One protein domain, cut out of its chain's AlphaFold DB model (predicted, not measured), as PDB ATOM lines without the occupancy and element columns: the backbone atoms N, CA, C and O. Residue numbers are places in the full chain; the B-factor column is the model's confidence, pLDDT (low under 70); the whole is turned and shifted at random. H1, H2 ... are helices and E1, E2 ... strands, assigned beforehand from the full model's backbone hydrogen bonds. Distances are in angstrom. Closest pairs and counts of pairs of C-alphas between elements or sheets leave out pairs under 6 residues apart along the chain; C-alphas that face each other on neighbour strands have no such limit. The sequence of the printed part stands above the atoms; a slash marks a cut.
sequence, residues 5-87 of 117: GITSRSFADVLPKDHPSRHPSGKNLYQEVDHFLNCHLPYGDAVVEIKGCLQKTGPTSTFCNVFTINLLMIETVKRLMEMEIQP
ATOM      1  N   GLY A   5     389.800 266.151 377.174       97.31
ATOM      2  CA  GLY A   5     388.709 266.847 377.851       97.31
ATOM      3  C   GLY A   5     387.431 266.781 377.030       97.31
ATOM      4  O   GLY A   5     387.430 267.153 375.858       97.31
ATOM      5  N   ILE A   6     386.336 266.351 377.655       97.44
ATOM      6  CA  ILE A   6     385.001 266.336 377.050       97.44
ATOM      7  C   ILE A   6     384.144 267.350 377.797       97.44
ATOM      8  O   ILE A   6     383.927 267.232 379.001       97.44
ATOM      9  N   THR A   7     383.728 268.402 377.100       95.50
ATOM     10  CA  THR A   7     382.896 269.474 377.661       95.50
ATOM     11  C   THR A   7     382.279 270.294 376.529       95.50
ATOM     12  O   THR A   7     382.451 269.966 375.359       95.50
ATOM     13  N   SER A   8     381.577 271.376 376.852       95.38
ATOM     14  CA  SER A   8     381.037 272.302 375.863       95.38
ATOM     15  C   SER A   8     381.612 273.699 376.021       95.38
ATOM     16  O   SER A   8     381.717 274.234 377.128       95.38
ATOM     17  N   ARG A   9     381.901 274.333 374.883       94.94
ATOM     18  CA  ARG A   9     382.258 275.755 374.846       94.94
ATOM     19  C   ARG A   9     381.103 276.660 375.268       94.94
ATOM     20  O   ARG A   9     381.352 277.704 375.855       94.94
ATOM     21  N   SER A  10     379.856 276.243 375.041       92.38
ATOM     22  CA  SER A  10     378.665 277.055 375.323       92.38
ATOM     23  C   SER A  10     378.582 277.496 376.784       92.38
ATOM     24  O   SER A  10     378.148 278.605 377.064       92.38
ATOM     25  N   PHE A  11     379.003 276.640 377.720       87.00
ATOM     26  CA  PHE A  11     379.043 276.971 379.145       87.00
ATOM     27  C   PHE A  11     380.340 277.697 379.518       87.00
ATOM     28  O   PHE A  11     380.326 278.740 380.168       87.00
ATOM     29  N   ALA A  12     381.462 277.154 379.050       89.25
ATOM     30  CA  ALA A  12     382.804 277.603 379.391       89.25
ATOM     31  C   ALA A  12     383.118 279.041 378.929       89.25
ATOM     32  O   ALA A  12     383.835 279.768 379.620       89.25
ATOM     33  N   ASP A  13     382.583 279.457 377.780       91.94
ATOM     34  CA  ASP A  13     382.888 280.757 377.167       91.94
ATOM     35  C   ASP A  13     381.958 281.882 377.650       91.94
ATOM     36  O   ASP A  13     382.317 283.052 377.545       91.94
ATOM     37  N   VAL A  14     380.780 281.542 378.186       90.62
ATOM     38  CA  VAL A  14     379.749 282.511 378.607       90.62
ATOM     39  C   VAL A  14     379.841 282.843 380.097       90.62
ATOM     40  O   VAL A  14     379.476 283.943 380.510       90.62
ATOM     41  N   LEU A  15     380.337 281.915 380.919       87.19
ATOM     42  CA  LEU A  15     380.484 282.133 382.357       87.19
ATOM     43  C   LEU A  15     381.440 283.304 382.667       87.19
ATOM     44  O   LEU A  15     382.567 283.311 382.157       87.19
ATOM     45  N   PRO A  16     381.052 284.249 383.548       89.44
ATOM     46  CA  PRO A  16     381.904 285.365 383.948       89.44
ATOM     47  C   PRO A  16     383.242 284.896 384.513       89.44
ATOM     48  O   PRO A  16     383.308 283.876 385.201       89.44
ATOM     49  N   LYS A  17     384.316 285.647 384.242       85.38
ATOM     50  CA  LYS A  17     385.678 285.251 384.636       85.38
ATOM     51  C   LYS A  17     385.895 285.214 386.147       85.38
ATOM     52  O   LYS A  17     386.742 284.451 386.600       85.38
ATOM     53  N   ASP A  18     385.139 286.018 386.877       88.81
ATOM     54  CA  ASP A  18     385.134 286.183 388.328       88.81
ATOM     55  C   ASP A  18     384.098 285.292 389.034       88.81
ATOM     56  O   ASP A  18     383.926 285.388 390.248       88.81
ATOM     57  N   HIS A  19     383.418 284.401 388.302       90.00
ATOM     58  CA  HIS A  19     382.457 283.480 388.898       90.00
ATOM     59  C   HIS A  19     383.138 282.594 389.965       90.00
ATOM     60  O   HIS A  19     384.160 281.971 389.665       90.00
ATOM     61  N   PRO A  20     382.568 282.454 391.179       90.56
ATOM     62  CA  PRO A  20     383.240 281.817 392.320       90.56
ATOM     63  C   PRO A  20     383.606 280.346 392.088       90.56
ATOM     64  O   PRO A  20     384.549 279.839 392.684       90.56
ATOM     65  N   SER A  21     382.884 279.652 391.204       86.75
ATOM     66  CA  SER A  21     383.191 278.262 390.829       86.75
ATOM     67  C   SER A  21     384.339 278.113 389.824       86.75
ATOM     68  O   SER A  21     384.660 276.987 389.446       86.75
ATOM     69  N   ARG A  22     384.939 279.204 389.331       90.56
ATOM     70  CA  ARG A  22     386.080 279.115 388.416       90.56
ATOM     71  C   ARG A  22     387.363 278.782 389.164       90.56
ATOM     72  O   ARG A  22     387.614 279.256 390.266       90.56
ATOM     73  N   HIS A  23     388.217 278.001 388.508       93.00
ATOM     74  CA  HIS A  23     389.578 277.771 388.978       93.00
ATOM     75  C   HIS A  23     390.370 279.098 389.006       93.00
ATOM     76  O   HIS A  23     390.191 279.906 388.090       93.00
ATOM     77  N   PRO A  24     391.293 279.319 389.968       92.38
ATOM     78  CA  PRO A  24     392.074 280.560 390.067       92.38
ATOM     79  C   PRO A  24     392.863 280.951 388.808       92.38
ATOM     80  O   PRO A  24     393.151 282.125 388.604       92.38
ATOM     81  N   SER A  25     393.193 279.993 387.935       92.75
ATOM     82  CA  SER A  25     393.832 280.287 386.640       92.75
ATOM     83  C   SER A  25     392.909 281.005 385.646       92.75
ATOM     84  O   SER A  25     393.384 281.507 384.630       92.75
ATOM     85  N   GLY A  26     391.593 281.008 385.879       90.06
ATOM     86  CA  GLY A  26     390.587 281.568 384.975       90.06
ATOM     87  C   GLY A  26     390.420 280.808 383.655       90.06
ATOM     88  O   GLY A  26     389.655 281.254 382.792       90.06
ATOM     89  N   LYS A  27     391.120 279.682 383.485       93.12
ATOM     90  CA  LYS A  27     391.069 278.853 382.282       93.12
ATOM     91  C   LYS A  27     389.914 277.857 382.330       93.12
ATOM     92  O   LYS A  27     389.490 277.419 383.397       93.12
ATOM     93  N   ASN A  28     389.434 277.486 381.151       94.44
ATOM     94  CA  ASN A  28     388.422 276.453 380.968       94.44
ATOM     95  C   ASN A  28     389.075 275.085 380.729       94.44
ATOM     96  O   ASN A  28     390.166 275.023 380.172       94.44
ATOM     97  N   LEU A  29     388.384 273.986 381.064       94.69
ATOM     98  CA  LEU A  29     388.901 272.619 380.875       94.69
ATOM     99  C   LEU A  29     389.438 272.376 379.456       94.69
ATOM    100  O   LEU A  29     390.521 271.827 379.300       94.69
ATOM    101  N   TYR A  30     388.716 272.831 378.427       95.44
ATOM    102  CA  TYR A  30     389.118 272.638 377.030       95.44
ATOM    103  C   TYR A  30     390.437 273.340 376.655       95.44
ATOM    104  O   TYR A  30     390.989 273.063 375.597       95.44
ATOM    105  N   GLN A  31     390.917 274.270 377.487       95.94
ATOM    106  CA  GLN A  31     392.171 275.004 377.294       95.94
ATOM    107  C   GLN A  31     393.362 274.315 377.972       95.94
ATOM    108  O   GLN A  31     394.497 274.678 377.689       95.94
ATOM    109  N   GLU A  32     393.106 273.349 378.858       96.19
ATOM    110  CA  GLU A  32     394.117 272.678 379.689       96.19
ATOM    111  C   GLU A  32     394.304 271.200 379.316       96.19
ATOM    112  O   GLU A  32     394.936 270.453 380.062       96.19
ATOM    113  N   VAL A  33     393.741 270.764 378.187       97.50
ATOM    114  CA  VAL A  33     393.847 269.386 377.692       97.50
ATOM    115  C   VAL A  33     394.516 269.343 376.323       97.50
ATOM    116  O   VAL A  33     394.360 270.266 375.526       97.50
ATOM    117  N   ASP A  34     395.218 268.249 376.030       98.12
ATOM    118  CA  ASP A  34     395.881 268.039 374.736       98.12
ATOM    119  C   ASP A  34     394.855 267.869 373.602       98.12
ATOM    120  O   ASP A  34     395.036 268.376 372.494       98.12
ATOM    121  N   HIS A  35     393.746 267.178 373.893       98.06
ATOM    122  CA  HIS A  35     392.642 266.978 372.959       98.06
ATOM    123  C   HIS A  35     391.309 267.381 373.580       98.06
ATOM    124  O   HIS A  35     390.877 266.844 374.600       98.06
ATOM    125  N   PHE A  36     390.619 268.302 372.922       97.69
ATOM    126  CA  PHE A  36     389.287 268.731 373.312       97.69
ATOM    127  C   PHE A  36     388.227 268.101 372.406       97.69
ATOM    128  O   PHE A  36     388.245 268.299 371.192       97.69
ATOM    129  N   LEU A  37     387.267 267.399 373.010       98.00
ATOM    130  CA  LEU A  37     386.045 266.958 372.350       98.00
ATOM    131  C   LEU A  37     384.883 267.839 372.813       98.00
ATOM    132  O   LEU A  37     384.452 267.786 373.968       98.00
ATOM    133  N   ASN A  38     384.375 268.659 371.896       97.25
ATOM    134  CA  ASN A  38     383.214 269.495 372.158       97.25
ATOM    135  C   ASN A  38     381.941 268.644 372.111       97.25
ATOM    136  O   ASN A  38     381.559 268.179 371.042       97.25
ATOM    137  N   CYS A  39     381.260 268.456 373.240       96.94
ATOM    138  CA  CYS A  39     379.995 267.715 373.284       96.94
ATOM    139  C   CYS A  39     378.772 268.584 372.945       96.94
ATOM    140  O   CYS A  39     377.647 268.090 372.939       96.94
ATOM    141  N   HIS A  40     378.984 269.875 372.650       95.00
ATOM    142  CA  HIS A  40     377.970 270.809 372.145       95.00
ATOM    143  C   HIS A  40     376.737 271.010 373.042       95.00
ATOM    144  O   HIS A  40     375.731 271.548 372.582       95.00
ATOM    145  N   LEU A  41     376.813 270.650 374.330       94.38
ATOM    146  CA  LEU A  41     375.717 270.903 375.264       94.38
ATOM    147  C   LEU A  41     375.400 272.421 375.311       94.38
ATOM    148  O   LEU A  41     376.329 273.243 375.273       94.38
ATOM    149  N   PRO A  42     374.123 272.827 375.333       92.69
ATOM    150  CA  PRO A  42     373.727 274.230 375.324       92.69
ATOM    151  C   PRO A  42     373.996 274.911 376.669       92.69
ATOM    152  O   PRO A  42     374.087 274.271 377.715       92.69
ATOM    153  N   TYR A  43     374.095 276.240 376.661       91.56
ATOM    154  CA  TYR A  43     374.202 277.000 377.906       91.56
ATOM    155  C   TYR A  43     372.993 276.742 378.821       91.56
ATOM    156  O   TYR A  43     371.860 276.643 378.352       91.56
ATOM    157  N   GLY A  44     373.242 276.647 380.128       90.50
ATOM    158  CA  GLY A  44     372.215 276.411 381.146       90.50
ATOM    159  C   GLY A  44     371.781 274.953 381.314       90.50
ATOM    160  O   GLY A  44     371.041 274.684 382.252       90.50
ATOM    161  N   ASP A  45     372.243 274.036 380.452       93.94
ATOM    162  CA  ASP A  45     371.940 272.600 380.521       93.94
ATOM    163  C   ASP A  45     370.447 272.292 380.739       93.94
ATOM    164  O   ASP A  45     370.062 271.530 381.621       93.94
ATOM    165  N   ALA A  46     369.589 272.945 379.955       94.94
ATOM    166  CA  ALA A  46     368.148 272.733 379.961       94.94
ATOM    167  C   ALA A  46     367.544 273.249 378.649       94.94
ATOM    168  O   ALA A  46     367.783 274.396 378.262       94.94
ATOM    169  N   VAL A  47     366.759 272.418 377.960       95.75
ATOM    170  CA  VAL A  47     366.280 272.708 376.591       95.75
ATOM    171  C   VAL A  47     364.764 272.795 376.438       95.75
ATOM    172  O   VAL A  47     364.285 273.207 375.386       95.75
ATOM    173  N   VAL A  48     363.997 272.447 377.470       97.12
ATOM    174  CA  VAL A  48     362.529 272.418 377.429       97.12
ATOM    175  C   VAL A  48     361.956 273.584 378.223       97.12
ATOM    176  O   VAL A  48     362.183 273.711 379.426       97.12
ATOM    177  N   GLU A  49     361.172 274.422 377.555       97.50
ATOM    178  CA  GLU A  49     360.384 275.480 378.187       97.50
ATOM    179  C   GLU A  49     358.993 274.957 378.560       97.50
ATOM    180  O   GLU A  49     358.333 274.292 377.764       97.50
ATOM    181  N   ILE A  50     358.527 275.283 379.769       97.75
ATOM    182  CA  ILE A  50     357.171 274.964 380.230       97.75
ATOM    183  C   ILE A  50     356.456 276.279 380.524       97.75
ATOM    184  O   ILE A  50     356.925 277.082 381.329       97.75
ATOM    185  N   LYS A  51     355.303 276.505 379.882       97.62
ATOM    186  CA  LYS A  51     354.519 277.734 380.058       97.62
ATOM    187  C   LYS A  51     354.189 277.956 381.538       97.62
ATOM    188  O   LYS A  51     353.584 277.099 382.173       97.62
ATOM    189  N   GLY A  52     354.553 279.127 382.059       97.31
ATOM    190  CA  GLY A  52     354.348 279.496 383.464       97.31
ATOM    191  C   GLY A  52     355.473 279.069 384.413       97.31
ATOM    192  O   GLY A  52     355.469 279.496 385.563       97.31
ATOM    193  N   CYS A  53     356.457 278.290 383.952       96.94
ATOM    194  CA  CYS A  53     357.677 278.001 384.701       96.94
ATOM    195  C   CYS A  53     358.774 279.008 384.326       96.94
ATOM    196  O   CYS A  53     359.045 279.217 383.145       96.94
ATOM    197  N   LEU A  54     359.431 279.608 385.323       95.06
ATOM    198  CA  LEU A  54     360.548 280.536 385.093       95.06
ATOM    199  C   LEU A  54     361.822 279.821 384.617       95.06
ATOM    200  O   LEU A  54     362.648 280.424 383.937       95.06
ATOM    201  N   GLN A  55     361.982 278.544 384.971       95.00
ATOM    202  CA  GLN A  55     363.175 277.752 384.688       95.00
ATOM    203  C   GLN A  55     362.903 276.734 383.573       95.00
ATOM    204  O   GLN A  55     361.867 276.064 383.567       95.00
ATOM    205  N   LYS A  56     363.858 276.578 382.647       95.88
ATOM    206  CA  LYS A  56     363.848 275.487 381.660       95.88
ATOM    207  C   LYS A  56     364.152 274.146 382.334       95.88
ATOM    208  O   LYS A  56     364.886 274.098 383.316       95.88
ATOM    209  N   THR A  57     363.639 273.055 381.775       96.75
ATOM    210  CA  THR A  57     363.947 271.676 382.191       96.75
ATOM    211  C   THR A  57     364.518 270.862 381.025       96.75
ATOM    212  O   THR A  57     364.778 271.399 379.951       96.75
ATOM    213  N   GLY A  58     364.738 269.565 381.229       96.19
ATOM    214  CA  GLY A  58     365.347 268.671 380.249       96.19
ATOM    215  C   GLY A  58     366.858 268.878 380.165       96.19
ATOM    216  O   GLY A  58     367.327 269.415 379.159       96.19
ATOM    217  N   PRO A  59     367.617 268.499 381.211       96.44
ATOM    218  CA  PRO A  59     369.067 268.547 381.164       96.44
ATOM    219  C   PRO A  59     369.620 267.567 380.135       96.44
ATOM    220  O   PRO A  59     369.139 266.446 379.972       96.44
ATOM    221  N   THR A  60     370.644 268.019 379.428       96.38
ATOM    222  CA  THR A  60     371.230 267.350 378.261       96.38
ATOM    223  C   THR A  60     372.673 266.928 378.482       96.38
ATOM    224  O   THR A  60     373.169 266.086 377.742       96.38
ATOM    225  N   SER A  61     373.353 267.457 379.500       95.88
ATOM    226  CA  SER A  61     374.777 267.238 379.745       95.88
ATOM    227  C   SER A  61     375.127 265.760 379.843       95.88
ATOM    228  O   SER A  61     376.090 265.338 379.205       95.88
ATOM    229  N   THR A  62     374.345 264.953 380.564       96.88
ATOM    230  CA  THR A  62     374.553 263.500 380.632       96.88
ATOM    231  C   THR A  62     374.461 262.868 379.248       96.88
ATOM    232  O   THR A  62     375.373 262.151 378.850       96.88
ATOM    233  N   PHE A  63     373.409 263.172 378.482       96.44
ATOM    234  CA  PHE A  63     373.221 262.627 377.136       96.44
ATOM    235  C   PHE A  63     374.351 263.039 376.194       96.44
ATOM    236  O   PHE A  63     374.961 262.178 375.567       96.44
ATOM    237  N   CYS A  64     374.670 264.333 376.131       97.25
ATOM    238  CA  CYS A  64     375.725 264.867 375.278       97.25
ATOM    239  C   CYS A  64     377.088 264.266 375.632       97.25
ATOM    240  O   CYS A  64     377.776 263.763 374.749       97.25
ATOM    241  N   ASN A  65     377.472 264.262 376.913       97.31
ATOM    242  CA  ASN A  65     378.765 263.721 377.330       97.31
ATOM    243  C   ASN A  65     378.856 262.212 377.095       97.31
ATOM    244  O   ASN A  65     379.829 261.758 376.500       97.31
ATOM    245  N   VAL A  66     377.852 261.435 377.517       98.06
ATOM    246  CA  VAL A  66     377.851 259.973 377.334       98.06
ATOM    247  C   VAL A  66     377.853 259.617 375.852       98.06
ATOM    248  O   VAL A  66     378.593 258.727 375.442       98.06
ATOM    249  N   PHE A  67     377.092 260.333 375.024       98.19
ATOM    250  CA  PHE A  67     377.101 260.111 373.583       98.19
ATOM    251  C   PHE A  67     378.474 260.417 372.968       98.19
ATOM    252  O   PHE A  67     378.995 259.591 372.225       98.19
ATOM    253  N   THR A  68     379.114 261.536 373.327       98.38
ATOM    254  CA  THR A  68     380.478 261.849 372.868       98.38
ATOM    255  C   THR A  68     381.502 260.808 373.330       98.38
ATOM    256  O   THR A  68     382.349 260.404 372.534       98.38
ATOM    257  N   ILE A  69     381.410 260.324 374.573       98.25
ATOM    258  CA  ILE A  69     382.259 259.232 375.079       98.25
ATOM    259  C   ILE A  69     382.038 257.962 374.254       98.25
ATOM    260  O   ILE A  69     383.005 257.346 373.820       98.25
ATOM    261  N   ASN A  70     380.786 257.593 373.982       98.06
ATOM    262  CA  ASN A  70     380.479 256.421 373.165       98.06
ATOM    263  C   ASN A  70     381.045 256.550 371.747       98.06
ATOM    264  O   ASN A  70     381.617 255.587 371.247       98.06
ATOM    265  N   LEU A  71     380.971 257.728 371.119       98.44
ATOM    266  CA  LEU A  71     381.598 257.970 369.814       98.44
ATOM    267  C   LEU A  71     383.123 257.791 369.864       98.44
ATOM    268  O   LEU A  71     383.689 257.140 368.987       98.44
ATOM    269  N   LEU A  72     383.782 258.311 370.906       98.19
ATOM    270  CA  LEU A  72     385.216 258.102 371.123       98.19
ATOM    271  C   LEU A  72     385.549 256.611 371.295       98.19
ATOM    272  O   LEU A  72     386.510 256.124 370.699       98.19
ATOM    273  N   MET A  73     384.756 255.877 372.077       98.06
ATOM    274  CA  MET A  73     384.950 254.440 372.282       98.06
ATOM    275  C   MET A  73     384.735 253.642 370.991       98.06
ATOM    276  O   MET A  73     385.530 252.752 370.702       98.06
ATOM    277  N   ILE A  74     383.721 253.983 370.188       98.38
ATOM    278  CA  ILE A  74     383.463 253.360 368.880       98.38
ATOM    279  C   ILE A  74     384.668 253.542 367.952       98.38
ATOM    280  O   ILE A  74     385.154 252.562 367.387       98.38
ATOM    281  N   GLU A  75     385.186 254.768 367.822       98.38
ATOM    282  CA  GLU A  75     386.362 255.021 366.982       98.38
ATOM    283  C   GLU A  75     387.601 254.309 367.542       98.38
ATOM    284  O   GLU A  75     388.371 253.728 366.783       98.38
ATOM    285  N   THR A  76     387.762 254.257 368.866       98.06
ATOM    286  CA  THR A  76     388.866 253.525 369.509       98.06
ATOM    287  C   THR A  76     388.826 252.036 369.164       98.06
ATOM    288  O   THR A  76     389.836 251.476 368.746       98.06
ATOM    289  N   VAL A  77     387.662 251.392 369.290       98.56
ATOM    290  CA  VAL A  77     387.472 249.978 368.926       98.56
ATOM    291  C   VAL A  77     387.782 249.757 367.453       98.56
ATOM    292  O   VAL A  77     388.531 248.843 367.120       98.56
ATOM    293  N   LYS A  78     387.259 250.617 366.573       98.56
ATOM    294  CA  LYS A  78     387.530 250.543 365.136       98.56
ATOM    295  C   LYS A  78     389.032 250.590 364.845       98.56
ATOM    296  O   LYS A  78     389.526 249.737 364.116       98.56
ATOM    297  N   ARG A  79     389.769 251.528 365.451       98.56
ATOM    298  CA  ARG A  79     391.226 251.638 365.278       98.56
ATOM    299  C   ARG A  79     391.986 250.431 365.811       98.56
ATOM    300  O   ARG A  79     392.912 249.978 365.154       98.56
ATOM    301  N   LEU A  80     391.587 249.878 366.954       98.62
ATOM    302  CA  LEU A  80     392.215 248.663 367.484       98.62
ATOM    303  C   LEU A  80     392.014 247.470 366.542       98.62
ATOM    304  O   LEU A  80     392.964 246.742 366.273       98.62
ATOM    305  N   MET A  81     390.821 247.332 365.966       98.50
ATOM    306  CA  MET A  81     390.534 246.293 364.976       98.50
ATOM    307  C   MET A  81     391.320 246.482 363.669       98.50
ATOM    308  O   MET A  81     391.814 245.501 363.125       98.50
ATOM    309  N   GLU A  82     391.492 247.722 363.187       98.56
ATOM    310  CA  GLU A  82     392.376 248.045 362.045       98.56
ATOM    311  C   GLU A  82     393.841 247.647 362.311       98.56
ATOM    312  O   GLU A  82     394.586 247.375 361.373       98.56
ATOM    313  N   MET A  83     394.246 247.591 363.582       98.56
ATOM    314  CA  MET A  83     395.565 247.140 364.040       98.56
ATOM    315  C   MET A  83     395.612 245.640 364.379       98.56
ATOM    316  O   MET A  83     396.587 245.191 364.975       98.56
ATOM    317  N   GLU A  84     394.562 244.877 364.057       98.44
ATOM    318  CA  GLU A  84     394.415 243.447 364.380       98.44
ATOM    319  C   GLU A  84     394.429 243.135 365.893       98.44
ATOM    320  O   GLU A  84     394.694 242.011 366.321       98.44
ATOM    321  N   ILE A  85     394.101 244.122 366.732       98.38
ATOM    322  CA  ILE A  85     393.992 243.980 368.186       98.38
ATOM    323  C   ILE A  85     392.523 243.777 368.556       98.38
ATOM    324  O   ILE A  85     391.688 244.627 368.265       98.38
ATOM    325  N   GLN A  86     392.215 242.689 369.265       96.56
ATOM    326  CA  GLN A  86     390.878 242.427 369.810       96.56
ATOM    327  C   GLN A  86     390.686 243.160 371.150       96.56
ATOM    328  O   GLN A  86     391.290 242.754 372.151       96.56
ATOM    329  N   PRO A  87     389.880 244.239 371.217       96.25
ATOM    330  CA  PRO A  87     389.639 244.932 372.472       96.25
ATOM    331  C   PRO A  87     388.696 244.132 373.387       96.25
ATOM    332  O   PRO A  87     387.779 243.467 372.907       96.25
TER     333      PRO A  87
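This is residues 5 to 87 of the 117 residues of an uncharacterized protein of Deltaproteobacteria bacterium (UniProt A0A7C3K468). With little regular structure, the model shows one long helix, H2, passing a tiny sheet, E1 and E2, with its residues 61 to 72, while long loops make up much of the rest. H2 and the loop of residues 39 to 60 make the length. The printed part has 83 residues, 33 in named elements, in the order E1, H1, E2, H2; the class is mixed, the sheet parallel. It is loose, radius of gyration of the C-alphas 16.9 A, spanning 56 by 37 by 13 A.

E1, residues 5 to 7, and E2, residues 35 to 38, are parallel at 14 degrees; N 5 and O 35 are 2.9 A apart, within hydrogen-bond range. With H1, residues 9 to 12, they form a strand-helix-strand unit, parallel neighbours with a helix between, its crossover right-handed. The closest C-alphas of E1 and H2, residues 61 to 82, are Ile 6 and Asn 65, 6.8 A. H1 and H2 are apart. In H2 every O i to N i+4 pair is within hydrogen-bond range; H1 is too short for one.

E1 begins at C-alpha 5 (388.709, 266.847, 377.851). H2, 31.5 A long, ends at C-alpha 82 (392.376, 248.045, 362.045).

The links H1 to E2 and E2 to H2 are long. The printed part has no cut, and no printed residue is under 70 in pLDDT.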